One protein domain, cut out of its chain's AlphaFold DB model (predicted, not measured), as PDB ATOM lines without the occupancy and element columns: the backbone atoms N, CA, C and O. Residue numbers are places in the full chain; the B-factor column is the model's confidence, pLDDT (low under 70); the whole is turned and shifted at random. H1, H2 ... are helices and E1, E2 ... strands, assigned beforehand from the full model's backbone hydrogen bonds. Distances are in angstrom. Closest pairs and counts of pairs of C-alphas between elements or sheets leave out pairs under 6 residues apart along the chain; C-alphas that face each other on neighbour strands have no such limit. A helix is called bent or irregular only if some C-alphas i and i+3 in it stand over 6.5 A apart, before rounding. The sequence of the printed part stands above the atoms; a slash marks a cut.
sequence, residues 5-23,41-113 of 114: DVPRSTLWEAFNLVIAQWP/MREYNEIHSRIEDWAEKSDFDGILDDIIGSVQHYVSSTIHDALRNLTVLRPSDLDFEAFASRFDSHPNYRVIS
ATOM      1  N   ASP A   5     -12.130 -25.533 -45.998       94.81
ATOM      2  CA  ASP A   5     -11.356 -24.310 -46.193       94.81
ATOM      3  C   ASP A   5     -10.340 -24.169 -45.046       94.81
ATOM      4  O   ASP A   5     -10.702 -24.058 -43.875       94.81
ATOM      5  N   VAL A   6      -9.055 -24.168 -45.391       95.62
ATOM      6  CA  VAL A   6      -7.932 -24.110 -44.454       95.62
ATOM      7  C   VAL A   6      -7.242 -22.752 -44.592       95.62
ATOM      8  O   VAL A   6      -6.646 -22.472 -45.639       95.62
ATOM      9  N   PRO A   7      -7.282 -21.888 -43.560       96.31
ATOM     10  CA  PRO A   7      -6.519 -20.650 -43.562       96.31
ATOM     11  C   PRO A   7      -5.032 -20.924 -43.752       96.31
ATOM     12  O   PRO A   7      -4.446 -21.775 -43.081       96.31
ATOM     13  N   ARG A   8      -4.392 -20.165 -44.645       94.88
ATOM     14  CA  ARG A   8      -2.951 -20.285 -44.900       94.88
ATOM     15  C   ARG A   8      -2.111 -20.145 -43.626       94.88
ATOM     16  O   ARG A   8      -1.097 -20.825 -43.493       94.88
ATOM     17  N   SER A   9      -2.534 -19.292 -42.695       95.06
ATOM     18  CA  SER A   9      -1.903 -19.118 -41.383       95.06
ATOM     19  C   SER A   9      -1.972 -20.384 -40.525       95.06
ATOM     20  O   SER A   9      -0.949 -20.797 -39.988       95.06
ATOM     21  N   THR A  10      -3.128 -21.048 -40.462       96.00
ATOM     22  CA  THR A  10      -3.303 -22.336 -39.767       96.00
ATOM     23  C   THR A  10      -2.494 -23.445 -40.437       96.00
ATOM     24  O   THR A  10      -1.866 -24.254 -39.760       96.00
ATOM     25  N   LEU A  11      -2.432 -23.459 -41.772       96.06
ATOM     26  CA  LEU A  11      -1.598 -24.410 -42.505       96.06
ATOM     27  C   LEU A  11      -0.099 -24.195 -42.231       96.06
ATOM     28  O   LEU A  11       0.649 -25.159 -42.084       96.06
ATOM     29  N   TRP A  12       0.340 -22.936 -42.143       95.44
ATOM     30  CA  TRP A  12       1.707 -22.570 -41.760       95.44
ATOM     31  C   TRP A  12       2.029 -22.986 -40.324       95.44
ATOM     32  O   TRP A  12       3.109 -23.512 -40.059       95.44
ATOM     33  N   GLU A  13       1.095 -22.790 -39.397       95.94
ATOM     34  CA  GLU A  13       1.220 -23.248 -38.015       95.94
ATOM     35  C   GLU A  13       1.373 -24.771 -37.945       95.94
ATOM     36  O   GLU A  13       2.365 -25.256 -37.403       95.94
ATOM     37  N   ALA A  14       0.460 -25.517 -38.572       96.12
ATOM     38  CA  ALA A  14       0.512 -26.975 -38.622       96.12
ATOM     39  C   ALA A  14       1.832 -27.476 -39.225       96.12
ATOM     40  O   ALA A  14       2.476 -28.370 -38.675       96.12
ATOM     41  N   PHE A  15       2.272 -26.862 -40.329       95.12
ATOM     42  CA  PHE A  15       3.543 -27.187 -40.967       95.12
ATOM     43  C   PHE A  15       4.716 -27.001 -40.000       95.12
ATOM     44  O   PHE A  15       5.510 -27.921 -39.817       95.12
ATOM     45  N   ASN A  16       4.806 -25.857 -39.317       94.94
ATOM     46  CA  ASN A  16       5.883 -25.607 -38.359       94.94
ATOM     47  C   ASN A  16       5.840 -26.542 -37.148       94.94
ATOM     48  O   ASN A  16       6.894 -26.995 -36.703       94.94
ATOM     49  N   LEU A  17       4.648 -26.857 -36.632       95.75
ATOM     50  CA  LEU A  17       4.482 -27.795 -35.520       95.75
ATOM     51  C   LEU A  17       5.017 -29.181 -35.881       95.75
ATOM     52  O   LEU A  17       5.766 -29.763 -35.096       95.75
ATOM     53  N   VAL A  18       4.694 -29.670 -37.082       95.12
ATOM     54  CA  VAL A  18       5.204 -30.946 -37.598       95.12
ATOM     55  C   VAL A  18       6.716 -30.885 -37.791       95.12
ATOM     56  O   VAL A  18       7.421 -31.765 -37.303       95.12
ATOM     57  N   ILE A  19       7.237 -29.852 -38.463       93.44
ATOM     58  CA  ILE A  19       8.680 -29.682 -38.709       93.44
ATOM     59  C   ILE A  19       9.473 -29.661 -37.400       93.44
ATOM     60  O   ILE A  19      10.538 -30.270 -37.331       93.44
ATOM     61  N   ALA A  20       8.942 -29.031 -36.350       93.94
ATOM     62  CA  ALA A  20       9.577 -28.970 -35.036       93.94
ATOM     63  C   ALA A  20       9.735 -30.343 -34.355       93.94
ATOM     64  O   ALA A  20      10.581 -30.479 -33.472       93.94
ATOM     65  N   GLN A  21       8.965 -31.360 -34.763       94.50
ATOM     66  CA  GLN A  21       9.127 -32.727 -34.253       94.50
ATOM     67  C   GLN A  21      10.254 -33.500 -34.953       94.50
ATOM     68  O   GLN A  21      10.720 -34.520 -34.439       94.50
ATOM     69  N   TRP A  22      10.701 -33.043 -36.126       92.00
ATOM     70  CA  TRP A  22      11.803 -33.671 -36.849       92.00
ATOM     71  C   TRP A  22      13.158 -33.210 -36.297       92.00
ATOM     72  O   TRP A  22      13.317 -32.054 -35.900       92.00
ATOM     73  N   PRO A  23      14.184 -34.080 -36.289       91.00
ATOM     74  CA  PRO A  23      15.536 -33.649 -35.960       91.00
ATOM     75  C   PRO A  23      16.050 -32.658 -37.010       91.00
ATOM     76  O   PRO A  23      15.686 -32.727 -38.181       91.00
ATOM     77  N   MET A  41      16.039 -47.074 -44.433       82.12
ATOM     78  CA  MET A  41      15.143 -46.055 -43.871       82.12
ATOM     79  C   MET A  41      14.794 -46.318 -42.401       82.12
ATOM     80  O   MET A  41      13.806 -45.788 -41.909       82.12
ATOM     81  N   ARG A  42      15.565 -47.145 -41.681       84.06
ATOM     82  CA  ARG A  42      15.240 -47.523 -40.296       84.06
ATOM     83  C   ARG A  42      15.129 -46.316 -39.363       84.06
ATOM     84  O   ARG A  42      14.118 -46.183 -38.689       84.06
ATOM     85  N   GLU A  43      16.136 -45.446 -39.351       83.12
ATOM     86  CA  GLU A  43      16.136 -44.244 -38.503       83.12
ATOM     87  C   GLU A  43      14.986 -43.300 -38.877       83.12
ATOM     88  O   GLU A  43      14.257 -42.834 -38.004       83.12
ATOM     89  N   TYR A  44      14.755 -43.104 -40.181       88.06
ATOM     90  CA  TYR A  44      13.588 -42.379 -40.684       88.06
ATOM     91  C   TYR A  44      12.275 -42.980 -40.153       88.06
ATOM     92  O   TYR A  44      11.447 -42.238 -39.640       88.06
ATOM     93  N   ASN A  45      12.097 -44.304 -40.215       88.31
ATOM     94  CA  ASN A  45      10.880 -44.977 -39.754       88.31
ATOM     95  C   ASN A  45      10.681 -44.829 -38.235       88.31
ATOM     96  O   ASN A  45       9.558 -44.622 -37.785       88.31
ATOM     97  N   GLU A  46      11.758 -44.905 -37.446       90.19
ATOM     98  CA  GLU A  46      11.726 -44.711 -35.987       90.19
ATOM     99  C   GLU A  46      11.390 -43.258 -35.601       90.19
ATOM    100  O   GLU A  46      10.715 -43.012 -34.601       90.19
ATOM    101  N   ILE A  47      11.841 -42.266 -36.375       91.19
ATOM    102  CA  ILE A  47      11.422 -40.865 -36.213       91.19
ATOM    103  C   ILE A  47       9.958 -40.705 -36.632       91.19
ATOM    104  O   ILE A  47       9.158 -40.216 -35.843       91.19
ATOM    105  N   HIS A  48       9.605 -41.166 -37.832       92.31
ATOM    106  CA  HIS A  48       8.269 -41.041 -38.406       92.31
ATOM    107  C   HIS A  48       7.189 -41.609 -37.481       92.31
ATOM    108  O   HIS A  48       6.238 -40.899 -37.179       92.31
ATOM    109  N   SER A  49       7.383 -42.827 -36.965       93.88
ATOM    110  CA  SER A  49       6.431 -43.469 -36.050       93.88
ATOM    111  C   SER A  49       6.231 -42.673 -34.757       93.88
ATOM    112  O   SER A  49       5.113 -42.577 -34.274       93.88
ATOM    113  N   ARG A  50       7.277 -42.034 -34.210       93.81
ATOM    114  CA  ARG A  50       7.128 -41.170 -33.021       93.81
ATOM    115  C   ARG A  50       6.332 -39.900 -33.314       93.81
ATOM    116  O   ARG A  50       5.632 -39.414 -32.433       93.81
ATOM    117  N   ILE A  51       6.475 -39.350 -34.517       94.50
ATOM    118  CA  ILE A  51       5.763 -38.138 -34.942       94.50
ATOM    119  C   ILE A  51       4.303 -38.463 -35.272       94.50
ATOM    120  O   ILE A  51       3.426 -37.677 -34.946       94.50
ATOM    121  N   GLU A  52       4.040 -39.619 -35.877       93.94
ATOM    122  CA  GLU A  52       2.689 -40.149 -36.091       93.94
ATOM    123  C   GLU A  52       1.971 -40.341 -34.746       93.94
ATOM    124  O   GLU A  52       0.931 -39.731 -34.517       93.94
ATOM    125  N   ASP A  53       2.613 -41.028 -33.795       95.19
ATOM    126  CA  ASP A  53       2.130 -41.167 -32.416       95.19
ATOM    127  C   ASP A  53       1.853 -39.816 -31.735       95.19
ATOM    128  O   ASP A  53       0.915 -39.693 -30.949       95.19
ATOM    129  N   TRP A  54       2.706 -38.814 -31.967       95.38
ATOM    130  CA  TRP A  54       2.517 -37.469 -31.427       95.38
ATOM    131  C   TRP A  54       1.304 -36.781 -32.051       95.38
ATOM    132  O   TRP A  54       0.511 -36.204 -31.312       95.38
ATOM    133  N   ALA A  55       1.141 -36.858 -33.373       93.19
ATOM    134  CA  ALA A  55       0.015 -36.250 -34.074       93.19
ATOM    135  C   ALA A  55      -1.319 -36.873 -33.631       93.19
ATOM    136  O   ALA A  55      -2.272 -36.140 -33.413       93.19
ATOM    137  N   GLU A  56      -1.364 -38.193 -33.418       90.44
ATOM    138  CA  GLU A  56      -2.565 -38.905 -32.953       90.44
ATOM    139  C   GLU A  56      -2.928 -38.629 -31.484       90.44
ATOM    140  O   GLU A  56      -4.093 -38.727 -31.104       90.44
ATOM    141  N   LYS A  57      -1.934 -38.356 -30.630       91.88
ATOM    142  CA  LYS A  57      -2.134 -38.158 -29.179       91.88
ATOM    143  C   LYS A  57      -2.251 -36.693 -28.775       91.88
ATOM    144  O   LYS A  57      -2.518 -36.415 -27.604       91.88
ATOM    145  N   SER A  58      -1.962 -35.776 -29.687       88.88
ATOM    146  CA  SER A  58      -2.061 -34.348 -29.425       88.88
ATOM    147  C   SER A  58      -3.520 -33.917 -29.495       88.88
ATOM    148  O   SER A  58      -4.251 -34.346 -30.376       88.88
ATOM    149  N   ASP A  59      -3.927 -33.078 -28.549       89.06
ATOM    150  CA  ASP A  59      -5.278 -32.528 -28.464       89.06
ATOM    151  C   ASP A  59      -5.245 -31.123 -29.076       89.06
ATOM    152  O   ASP A  59      -4.916 -30.148 -28.394       89.06
ATOM    153  N   PHE A  60      -5.431 -31.037 -30.397       92.06
ATOM    154  CA  PHE A  60      -5.499 -29.759 -31.101       92.06
ATOM    155  C   PHE A  60      -6.949 -29.284 -31.202       92.06
ATOM    156  O   PHE A  60      -7.885 -30.075 -31.243       92.06
ATOM    157  N   ASP A  61      -7.143 -27.970 -31.290       88.56
ATOM    158  CA  ASP A  61      -8.479 -27.390 -31.404       88.56
ATOM    159  C   ASP A  61      -8.850 -27.089 -32.867       88.56
ATOM    160  O   ASP A  61      -8.108 -26.442 -33.615       88.56
ATOM    161  N   GLY A  62     -10.067 -27.484 -33.253       91.56
ATOM    162  CA  GLY A  62     -10.704 -27.086 -34.510       91.56
ATOM    163  C   GLY A  62      -9.966 -27.564 -35.764       91.56
ATOM    164  O   GLY A  62      -9.512 -28.700 -35.837       91.56
ATOM    165  N   ILE A  63      -9.833 -26.674 -36.757       93.31
ATOM    166  CA  ILE A  63      -9.243 -26.988 -38.074       93.31
ATOM    167  C   ILE A  63      -7.823 -27.554 -37.950       93.31
ATOM    168  O   ILE A  63      -7.397 -28.315 -38.811       93.31
ATOM    169  N   LEU A  64      -7.075 -27.178 -36.906       93.62
ATOM    170  CA  LEU A  64      -5.716 -27.674 -36.717       93.62
ATOM    171  C   LEU A  64      -5.700 -29.196 -36.508       93.62
ATOM    172  O   LEU A  64      -4.871 -29.871 -37.117       93.62
ATOM    173  N   ASP A  65      -6.643 -29.728 -35.729       93.31
ATOM    174  CA  ASP A  65      -6.805 -31.170 -35.504       93.31
ATOM    175  C   ASP A  65      -7.185 -31.899 -36.801       93.31
ATOM    176  O   ASP A  65      -6.573 -32.900 -37.175       93.31
ATOM    177  N   ASP A  66      -8.096 -31.303 -37.580       92.00
ATOM    178  CA  ASP A  66      -8.566 -31.847 -38.861       92.00
ATOM    179  C   ASP A  66      -7.462 -31.961 -39.933       92.00
ATOM    180  O   ASP A  66      -7.595 -32.720 -40.906       92.00
ATOM    181  N   ILE A  67      -6.378 -31.181 -39.810       94.62
ATOM    182  CA  ILE A  67      -5.304 -31.128 -40.811       94.62
ATOM    183  C   ILE A  67      -3.972 -31.698 -40.330       94.62
ATOM    184  O   ILE A  67      -3.153 -32.039 -41.187       94.62
ATOM    185  N   ILE A  68      -3.713 -31.817 -39.021       95.25
ATOM    186  CA  ILE A  68      -2.364 -32.131 -38.520       95.25
ATOM    187  C   ILE A  68      -1.851 -33.480 -39.034       95.25
ATOM    188  O   ILE A  68      -0.704 -33.565 -39.476       95.25
ATOM    189  N   GLY A  69      -2.708 -34.505 -39.078       92.81
ATOM    190  CA  GLY A  69      -2.357 -35.820 -39.619       92.81
ATOM    191  C   GLY A  69      -2.022 -35.762 -41.113       92.81
ATOM    192  O   GLY A  69      -1.019 -36.316 -41.560       92.81
ATOM    193  N   SER A  70      -2.801 -35.008 -41.892       92.69
ATOM    194  CA  SER A  70      -2.541 -34.804 -43.323       92.69
ATOM    195  C   SER A  70      -1.231 -34.050 -43.562       92.69
ATOM    196  O   SER A  70      -0.436 -34.437 -44.419       92.69
ATOM    197  N   VAL A  71      -0.967 -32.994 -42.789       93.94
ATOM    198  CA  VAL A  71       0.284 -32.223 -42.855       93.94
ATOM    199  C   VAL A  71       1.476 -33.114 -42.497       93.94
ATOM    200  O   VAL A  71       2.464 -33.142 -43.235       93.94
ATOM    201  N   GLN A  72       1.367 -33.885 -41.410       94.69
ATOM    202  CA  GLN A  72       2.371 -34.853 -40.970       94.69
ATOM    203  C   GLN A  72       2.714 -35.844 -42.086       94.69
ATOM    204  O   GLN A  72       3.893 -36.011 -42.415       94.69
ATOM    205  N   HIS A  73       1.696 -36.430 -42.717       91.88
ATOM    206  CA  HIS A  73       1.866 -37.410 -43.782       91.88
ATOM    207  C   HIS A  73       2.564 -36.819 -45.016       91.88
ATOM    208  O   HIS A  73       3.432 -37.449 -45.630       91.88
ATOM    209  N   TYR A  74       2.214 -35.587 -45.389       89.19
ATOM    210  CA  TYR A  74       2.849 -34.893 -46.510       89.19
ATOM    211  C   TYR A  74       4.321 -34.572 -46.240       89.19
ATOM    212  O   TYR A  74       5.170 -34.786 -47.114       89.19
ATOM    213  N   VAL A  75       4.633 -34.062 -45.045       90.25
ATOM    214  CA  VAL A  75       6.014 -33.771 -44.640       90.25
ATOM    215  C   VAL A  75       6.837 -35.057 -44.644       90.25
ATOM    216  O   VAL A  75       7.904 -35.089 -45.260       90.25
ATOM    217  N   SER A  76       6.332 -36.137 -44.041       90.75
ATOM    218  CA  SER A  76       7.050 -37.412 -43.980       90.75
ATOM    219  C   SER A  76       7.308 -38.001 -45.368       90.75
ATOM    220  O   SER A  76       8.448 -38.343 -45.686       90.75
ATOM    221  N   SER A  77       6.301 -38.004 -46.243       88.56
ATOM    222  CA  SER A  77       6.429 -38.470 -47.629       88.56
ATOM    223  C   SER A  77       7.459 -37.658 -48.421       88.56
ATOM    224  O   SER A  77       8.279 -38.224 -49.146       88.56
ATOM    225  N   THR A  78       7.477 -36.334 -48.234       87.12
ATOM    226  CA  THR A  78       8.452 -35.446 -48.887       87.12
ATOM    227  C   THR A  78       9.876 -35.730 -48.408       87.12
ATOM    228  O   THR A  78      10.794 -35.840 -49.223       87.12
ATOM    229  N   ILE A  79      10.067 -35.904 -47.096       86.19
ATOM    230  CA  ILE A  79      11.362 -36.270 -46.507       86.19
ATOM    231  C   ILE A  79      11.820 -37.633 -47.032       86.19
ATOM    232  O   ILE A  79      12.967 -37.786 -47.448       86.19
ATOM    233  N   HIS A  80      10.924 -38.617 -47.063       86.00
ATOM    234  CA  HIS A  80      11.218 -39.956 -47.553       86.00
ATOM    235  C   HIS A  80      11.700 -39.954 -49.010       86.00
ATOM    236  O   HIS A  80      12.722 -40.569 -49.326       86.00
ATOM    237  N   ASP A  81      11.012 -39.231 -49.898       82.81
ATOM    238  CA  ASP A  81      11.408 -39.125 -51.306       82.81
ATOM    239  C   ASP A  81      12.722 -38.359 -51.500       82.81
ATOM    240  O   ASP A  81      13.533 -38.718 -52.360       82.81
ATOM    241  N   ALA A  82      12.982 -37.347 -50.672       80.62
ATOM    242  CA  ALA A  82      14.253 -36.634 -50.679       80.62
ATOM    243  C   ALA A  82      15.416 -37.539 -50.230       80.62
ATOM    244  O   ALA A  82      16.455 -37.584 -50.889       80.62
ATOM    245  N   LEU A  83      15.234 -38.338 -49.173       79.69
ATOM    246  CA  LEU A  83      16.252 -39.261 -48.651       79.69
ATOM    247  C   LEU A  83      16.608 -40.398 -49.617       79.69
ATOM    248  O   LEU A  83      17.716 -40.927 -49.558       79.69
ATOM    249  N   ARG A  84      15.718 -40.753 -50.553       75.56
ATOM    250  CA  ARG A  84      16.059 -41.680 -51.648       75.56
ATOM    251  C   ARG A  84      17.151 -41.124 -52.566       75.56
ATOM    252  O   ARG A  84      17.922 -41.901 -53.131       75.56
ATOM    253  N   ASN A  85      17.216 -39.800 -52.711       72.81
ATOM    254  CA  ASN A  85      18.069 -39.108 -53.676       72.81
ATOM    255  C   ASN A  85      19.242 -38.342 -53.038       72.81
ATOM    256  O   ASN A  85      20.193 -37.998 -53.737       72.81
ATOM    257  N   LEU A  86      19.197 -38.083 -51.730       64.44
ATOM    258  CA  LEU A  86      20.155 -37.245 -51.005       64.44
ATOM    259  C   LEU A  86      20.931 -38.029 -49.947       64.44
ATOM    260  O   LEU A  86      20.555 -39.133 -49.574       64.44
ATOM    261  N   THR A  87      22.023 -37.438 -49.454       67.56
ATOM    262  CA  THR A  87      22.855 -37.970 -48.358       67.56
ATOM    263  C   THR A  87      22.525 -37.377 -46.989       67.56
ATOM    264  O   THR A  87      22.902 -37.976 -45.990       67.56
ATOM    265  N   VAL A  88      21.869 -36.213 -46.926       76.88
ATOM    266  CA  VAL A  88      21.353 -35.543 -45.714       76.88
ATOM    267  C   VAL A  88      20.218 -34.615 -46.157       76.88
ATOM    268  O   VAL A  88      20.355 -33.966 -47.193       76.88
ATOM    269  N   LEU A  89      19.135 -34.531 -45.386       82.06
ATOM    270  CA  LEU A  89      18.077 -33.532 -45.554       82.06
ATOM    271  C   LEU A  89      17.918 -32.742 -44.257       82.06
ATOM    272  O   LEU A  89      17.835 -33.344 -43.184       82.06
ATOM    273  N   ARG A  90      17.835 -31.413 -44.336       82.81
ATOM    274  CA  ARG A  90      17.403 -30.600 -43.197       82.81
ATOM    275  C   ARG A  90      15.917 -30.319 -43.356       82.81
ATOM    276  O   ARG A  90      15.516 -29.891 -44.432       82.81
ATOM    277  N   PRO A  91      15.078 -30.498 -42.325       76.06
ATOM    278  CA  PRO A  91      13.673 -30.104 -42.421       76.06
ATOM    279  C   PRO A  91      13.482 -28.619 -42.767       76.06
ATOM    280  O   PRO A  91      12.488 -28.268 -43.387       76.06
ATOM    281  N   SER A  92      14.460 -27.758 -42.455       75.88
ATOM    282  CA  SER A  92      14.489 -26.354 -42.896       75.88
ATOM    283  C   SER A  92      14.623 -26.164 -44.409       75.88
ATOM    284  O   SER A  92      14.382 -25.067 -44.897       75.88
ATOM    285  N   ASP A  93      15.038 -27.198 -45.145       80.56
ATOM    286  CA  ASP A  93      15.119 -27.171 -46.607       80.56
ATOM    287  C   ASP A  93      13.735 -27.389 -47.251       80.56
ATOM    288  O   ASP A  93      13.596 -27.288 -48.470       80.56
ATOM    289  N   LEU A  94      12.708 -27.722 -46.455       85.75
ATOM    290  CA  LEU A  94      11.353 -27.924 -46.950       85.75
ATOM    291  C   LEU A  94      10.686 -26.579 -47.252       85.75
ATOM    292  O   LEU A  94      10.524 -25.724 -46.384       85.75
ATOM    293  N   ASP A  95      10.272 -26.422 -48.506       88.56
ATOM    294  CA  ASP A  95       9.602 -25.228 -49.005       88.56
ATOM    295  C   ASP A  95       8.101 -25.275 -48.683       88.56
ATOM    296  O   ASP A  95       7.351 -26.102 -49.215       88.56
ATOM    297  N   PHE A  96       7.658 -24.363 -47.817       91.62
ATOM    298  CA  PHE A  96       6.252 -24.242 -47.458       91.62
ATOM    299  C   PHE A  96       5.359 -23.812 -48.618       91.62
ATOM    300  O   PHE A  96       4.219 -24.255 -48.683       91.62
ATOM    301  N   GLU A  97       5.838 -22.990 -49.550       91.62
ATOM    302  CA  GLU A  97       5.043 -22.576 -50.708       91.62
ATOM    303  C   GLU A  97       4.745 -23.779 -51.605       91.62
ATOM    304  O   GLU A  97       3.600 -24.006 -52.010       91.62
ATOM    305  N   ALA A  98       5.764 -24.608 -51.846       89.25
ATOM    306  CA  ALA A  98       5.610 -25.860 -52.577       89.25
ATOM    307  C   ALA A  98       4.681 -26.841 -51.842       89.25
ATOM    308  O   ALA A  98       3.858 -27.507 -52.475       89.25
ATOM    309  N   PHE A  99       4.783 -26.919 -50.512       90.00
ATOM    310  CA  PHE A  99       3.882 -27.714 -49.682       90.00
ATOM    311  C   PHE A  99       2.434 -27.211 -49.760       90.00
ATOM    312  O   PHE A  99       1.544 -27.996 -50.079       90.00
ATOM    313  N   ALA A 100       2.191 -25.920 -49.538       92.38
ATOM    314  CA  ALA A 100       0.859 -25.325 -49.531       92.38
ATOM    315  C   ALA A 100       0.165 -25.485 -50.890       92.38
ATOM    316  O   ALA A 100      -1.012 -25.833 -50.938       92.38
ATOM    317  N   SER A 101       0.904 -25.318 -51.994       90.19
ATOM    318  CA  SER A 101       0.381 -25.557 -53.343       90.19
ATOM    319  C   SER A 101      -0.026 -27.018 -53.570       90.19
ATOM    320  O   SER A 101      -1.041 -27.276 -54.215       90.19
ATOM    321  N   ARG A 102       0.731 -27.986 -53.038       87.25
ATOM    322  CA  ARG A 102       0.358 -29.409 -53.110       87.25
ATOM    323  C   ARG A 102      -0.825 -29.728 -52.205       87.25
ATOM    324  O   ARG A 102      -1.716 -30.461 -52.622       87.25
ATOM    325  N   PHE A 103      -0.855 -29.168 -51.001       89.81
ATOM    326  CA  PHE A 103      -1.944 -29.367 -50.051       89.81
ATOM    327  C   PHE A 103      -3.283 -28.860 -50.614       89.81
ATOM    328  O   PHE A 103      -4.279 -29.570 -50.534       89.81
ATOM    329  N   ASP A 104      -3.282 -27.700 -51.281       90.31
ATOM    330  CA  ASP A 104      -4.452 -27.122 -51.968       90.31
ATOM    331  C   ASP A 104      -4.971 -27.978 -53.139       90.31
ATOM    332  O   ASP A 104      -6.128 -27.880 -53.536       90.31
ATOM    333  N   SER A 105      -4.132 -28.858 -53.695       87.75
ATOM    334  CA  SER A 105      -4.553 -29.795 -54.745       87.75
ATOM    335  C   SER A 105      -5.279 -31.037 -54.207       87.75
ATOM    336  O   SER A 105      -5.805 -31.832 -54.991       87.75
ATOM    337  N   HIS A 106      -5.306 -31.231 -52.884       87.19
ATOM    338  CA  HIS A 106      -5.972 -32.368 -52.261       87.19
ATOM    339  C   HIS A 106      -7.501 -32.219 -52.359       87.19
ATOM    340  O   HIS A 106      -8.035 -31.171 -52.006       87.19
ATOM    341  N   PRO A 107      -8.254 -33.265 -52.749       88.50
ATOM    342  CA  PRO A 107      -9.692 -33.149 -53.021       88.50
ATOM    343  C   PRO A 107     -10.547 -32.729 -51.814       88.50
ATOM    344  O   PRO A 107     -11.679 -32.288 -52.002       88.50
ATOM    345  N   ASN A 108     -10.022 -32.870 -50.593       90.19
ATOM    346  CA  ASN A 108     -10.738 -32.552 -49.353       90.19
ATOM    347  C   ASN A 108     -10.372 -31.188 -48.756       90.19
ATOM    348  O   ASN A 108     -11.004 -30.786 -47.784       90.19
ATOM    349  N   TYR A 109      -9.365 -30.495 -49.291       92.31
ATOM    350  CA  TYR A 109      -8.851 -29.260 -48.703       92.31
ATOM    351  C   TYR A 109      -8.819 -28.141 -49.737       92.31
ATOM    352  O   TYR A 109      -8.600 -28.378 -50.920       92.31
ATOM    353  N   ARG A 110      -9.020 -26.910 -49.276       93.44
ATOM    354  CA  ARG A 110      -8.759 -25.698 -50.050       93.44
ATOM    355  C   ARG A 110      -8.011 -24.712 -49.176       93.44
ATOM    356  O   ARG A 110      -8.489 -24.343 -48.109       93.44
ATOM    357  N   VAL A 111      -6.855 -24.261 -49.629       93.81
ATOM    358  CA  VAL A 111      -6.066 -23.249 -48.934       93.81
ATOM    359  C   VAL A 111      -6.621 -21.878 -49.282       93.81
ATOM    360  O   VAL A 111      -6.627 -21.460 -50.439       93.81
ATOM    361  N   ILE A 112      -7.081 -21.155 -48.265       94.88
ATOM    362  CA  ILE A 112      -7.617 -19.804 -48.428       94.88
ATOM    363  C   ILE A 112      -6.628 -18.762 -47.906       94.88
ATOM    364  O   ILE A 112      -5.938 -18.963 -46.900       94.88
ATOM    365  N   SER A 113      -6.568 -17.625 -48.598       82.06
ATOM    366  CA  SER A 113      -5.841 -16.431 -48.161       82.06
ATOM    367  C   SER A 113      -6.601 -15.773 -47.006       82.06
ATOM    368  O   SER A 113      -7.360 -14.831 -47.223       82.06
TER     369      SER A 113
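This is residues 5 to 23 and 41 to 113 of the 114 residues of an uncharacterized protein of Sphingomonas trueperi (UniProt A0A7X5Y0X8). A long kinked helix, H3, runs through the middle, with H2 folded back beside it as a helical hairpin, while H1 crosses H3 and the short H4 packs on H1. At one end of the domain, the first and last printed strands, E1 and E2, pair in a tiny parallel sheet. The printed part has 92 residues, with four named helices and two named strands in the order E1 H1 H2 H3 H4 E2, and its class is mostly helix. It is compact, with a radius of gyration of the C-alphas of 13.0 A and spans of 36 by 27 by 21 A.

E1, residues 5 to 7, is the parallel neighbour of E2, residues 109 to 112, at 45 degrees between their directions. N 6 and O 110 are 2.8 A apart and N 112 and O 6 3.0 A, both within hydrogen-bond range. H1, residues 8 to 21, touches H3, residues 63 to 85, at a steep tilt of 56 degrees, the same way; their closest C-alphas, Val 18 and Gln 72, are 5.9 A apart. H2, residues 42 to 57, touches H3 at a shallow tilt of 5 degrees, opposite ways, as a hairpin; the closest C-alphas, of Ala 55 and Gly 69, are 6.0 A apart. H1 and H2 are close but not clearly touching, with C-alphas 21 and 51 closest at 6.4 A. H4, residues 96 to 104, touches H1 at a steep tilt of 64 degrees, opposite ways; the closest C-alphas, of Trp 12 and Phe 96, are 7.5 A apart. H2 and H4 are apart. The helix packing is mostly crossed, but only just: of three touching pairs, one is at a shallow tilt. Every O i to N i+4 pair is within hydrogen-bond range in H4; the others have 9 of 10 in H1, 11 of 12 in H2 and 16 of 19 in H3.

E1 begins at C-alpha 5, (-11.356, -24.310, -46.193), and spans 6.6 A. H1 measures 20.3 A, H2 22.7 A and H4 12.0 A from first to last C-alpha. H3, 33.7 A, begins at C-alpha 63, (-9.243, -26.988, -38.074); it has a kink of 28 degrees near residue 70 and is irregular, with C-alphas 66 and 69 7.4 A apart. E2, 9.5 A, ends at C-alpha 112, (-7.617, -19.804, -48.428).

The two C-alphas farthest apart, of Arg 42 and Ser 113, are 38.4 A apart. Residues 24 to 40 are not printed, and C-alphas 23 and 41 are 14.7 A apart across the cut. Of the links that are printed whole, none is long. The mean pLDDT of the printed part is 89.5; residues 86 to 87 are under 70.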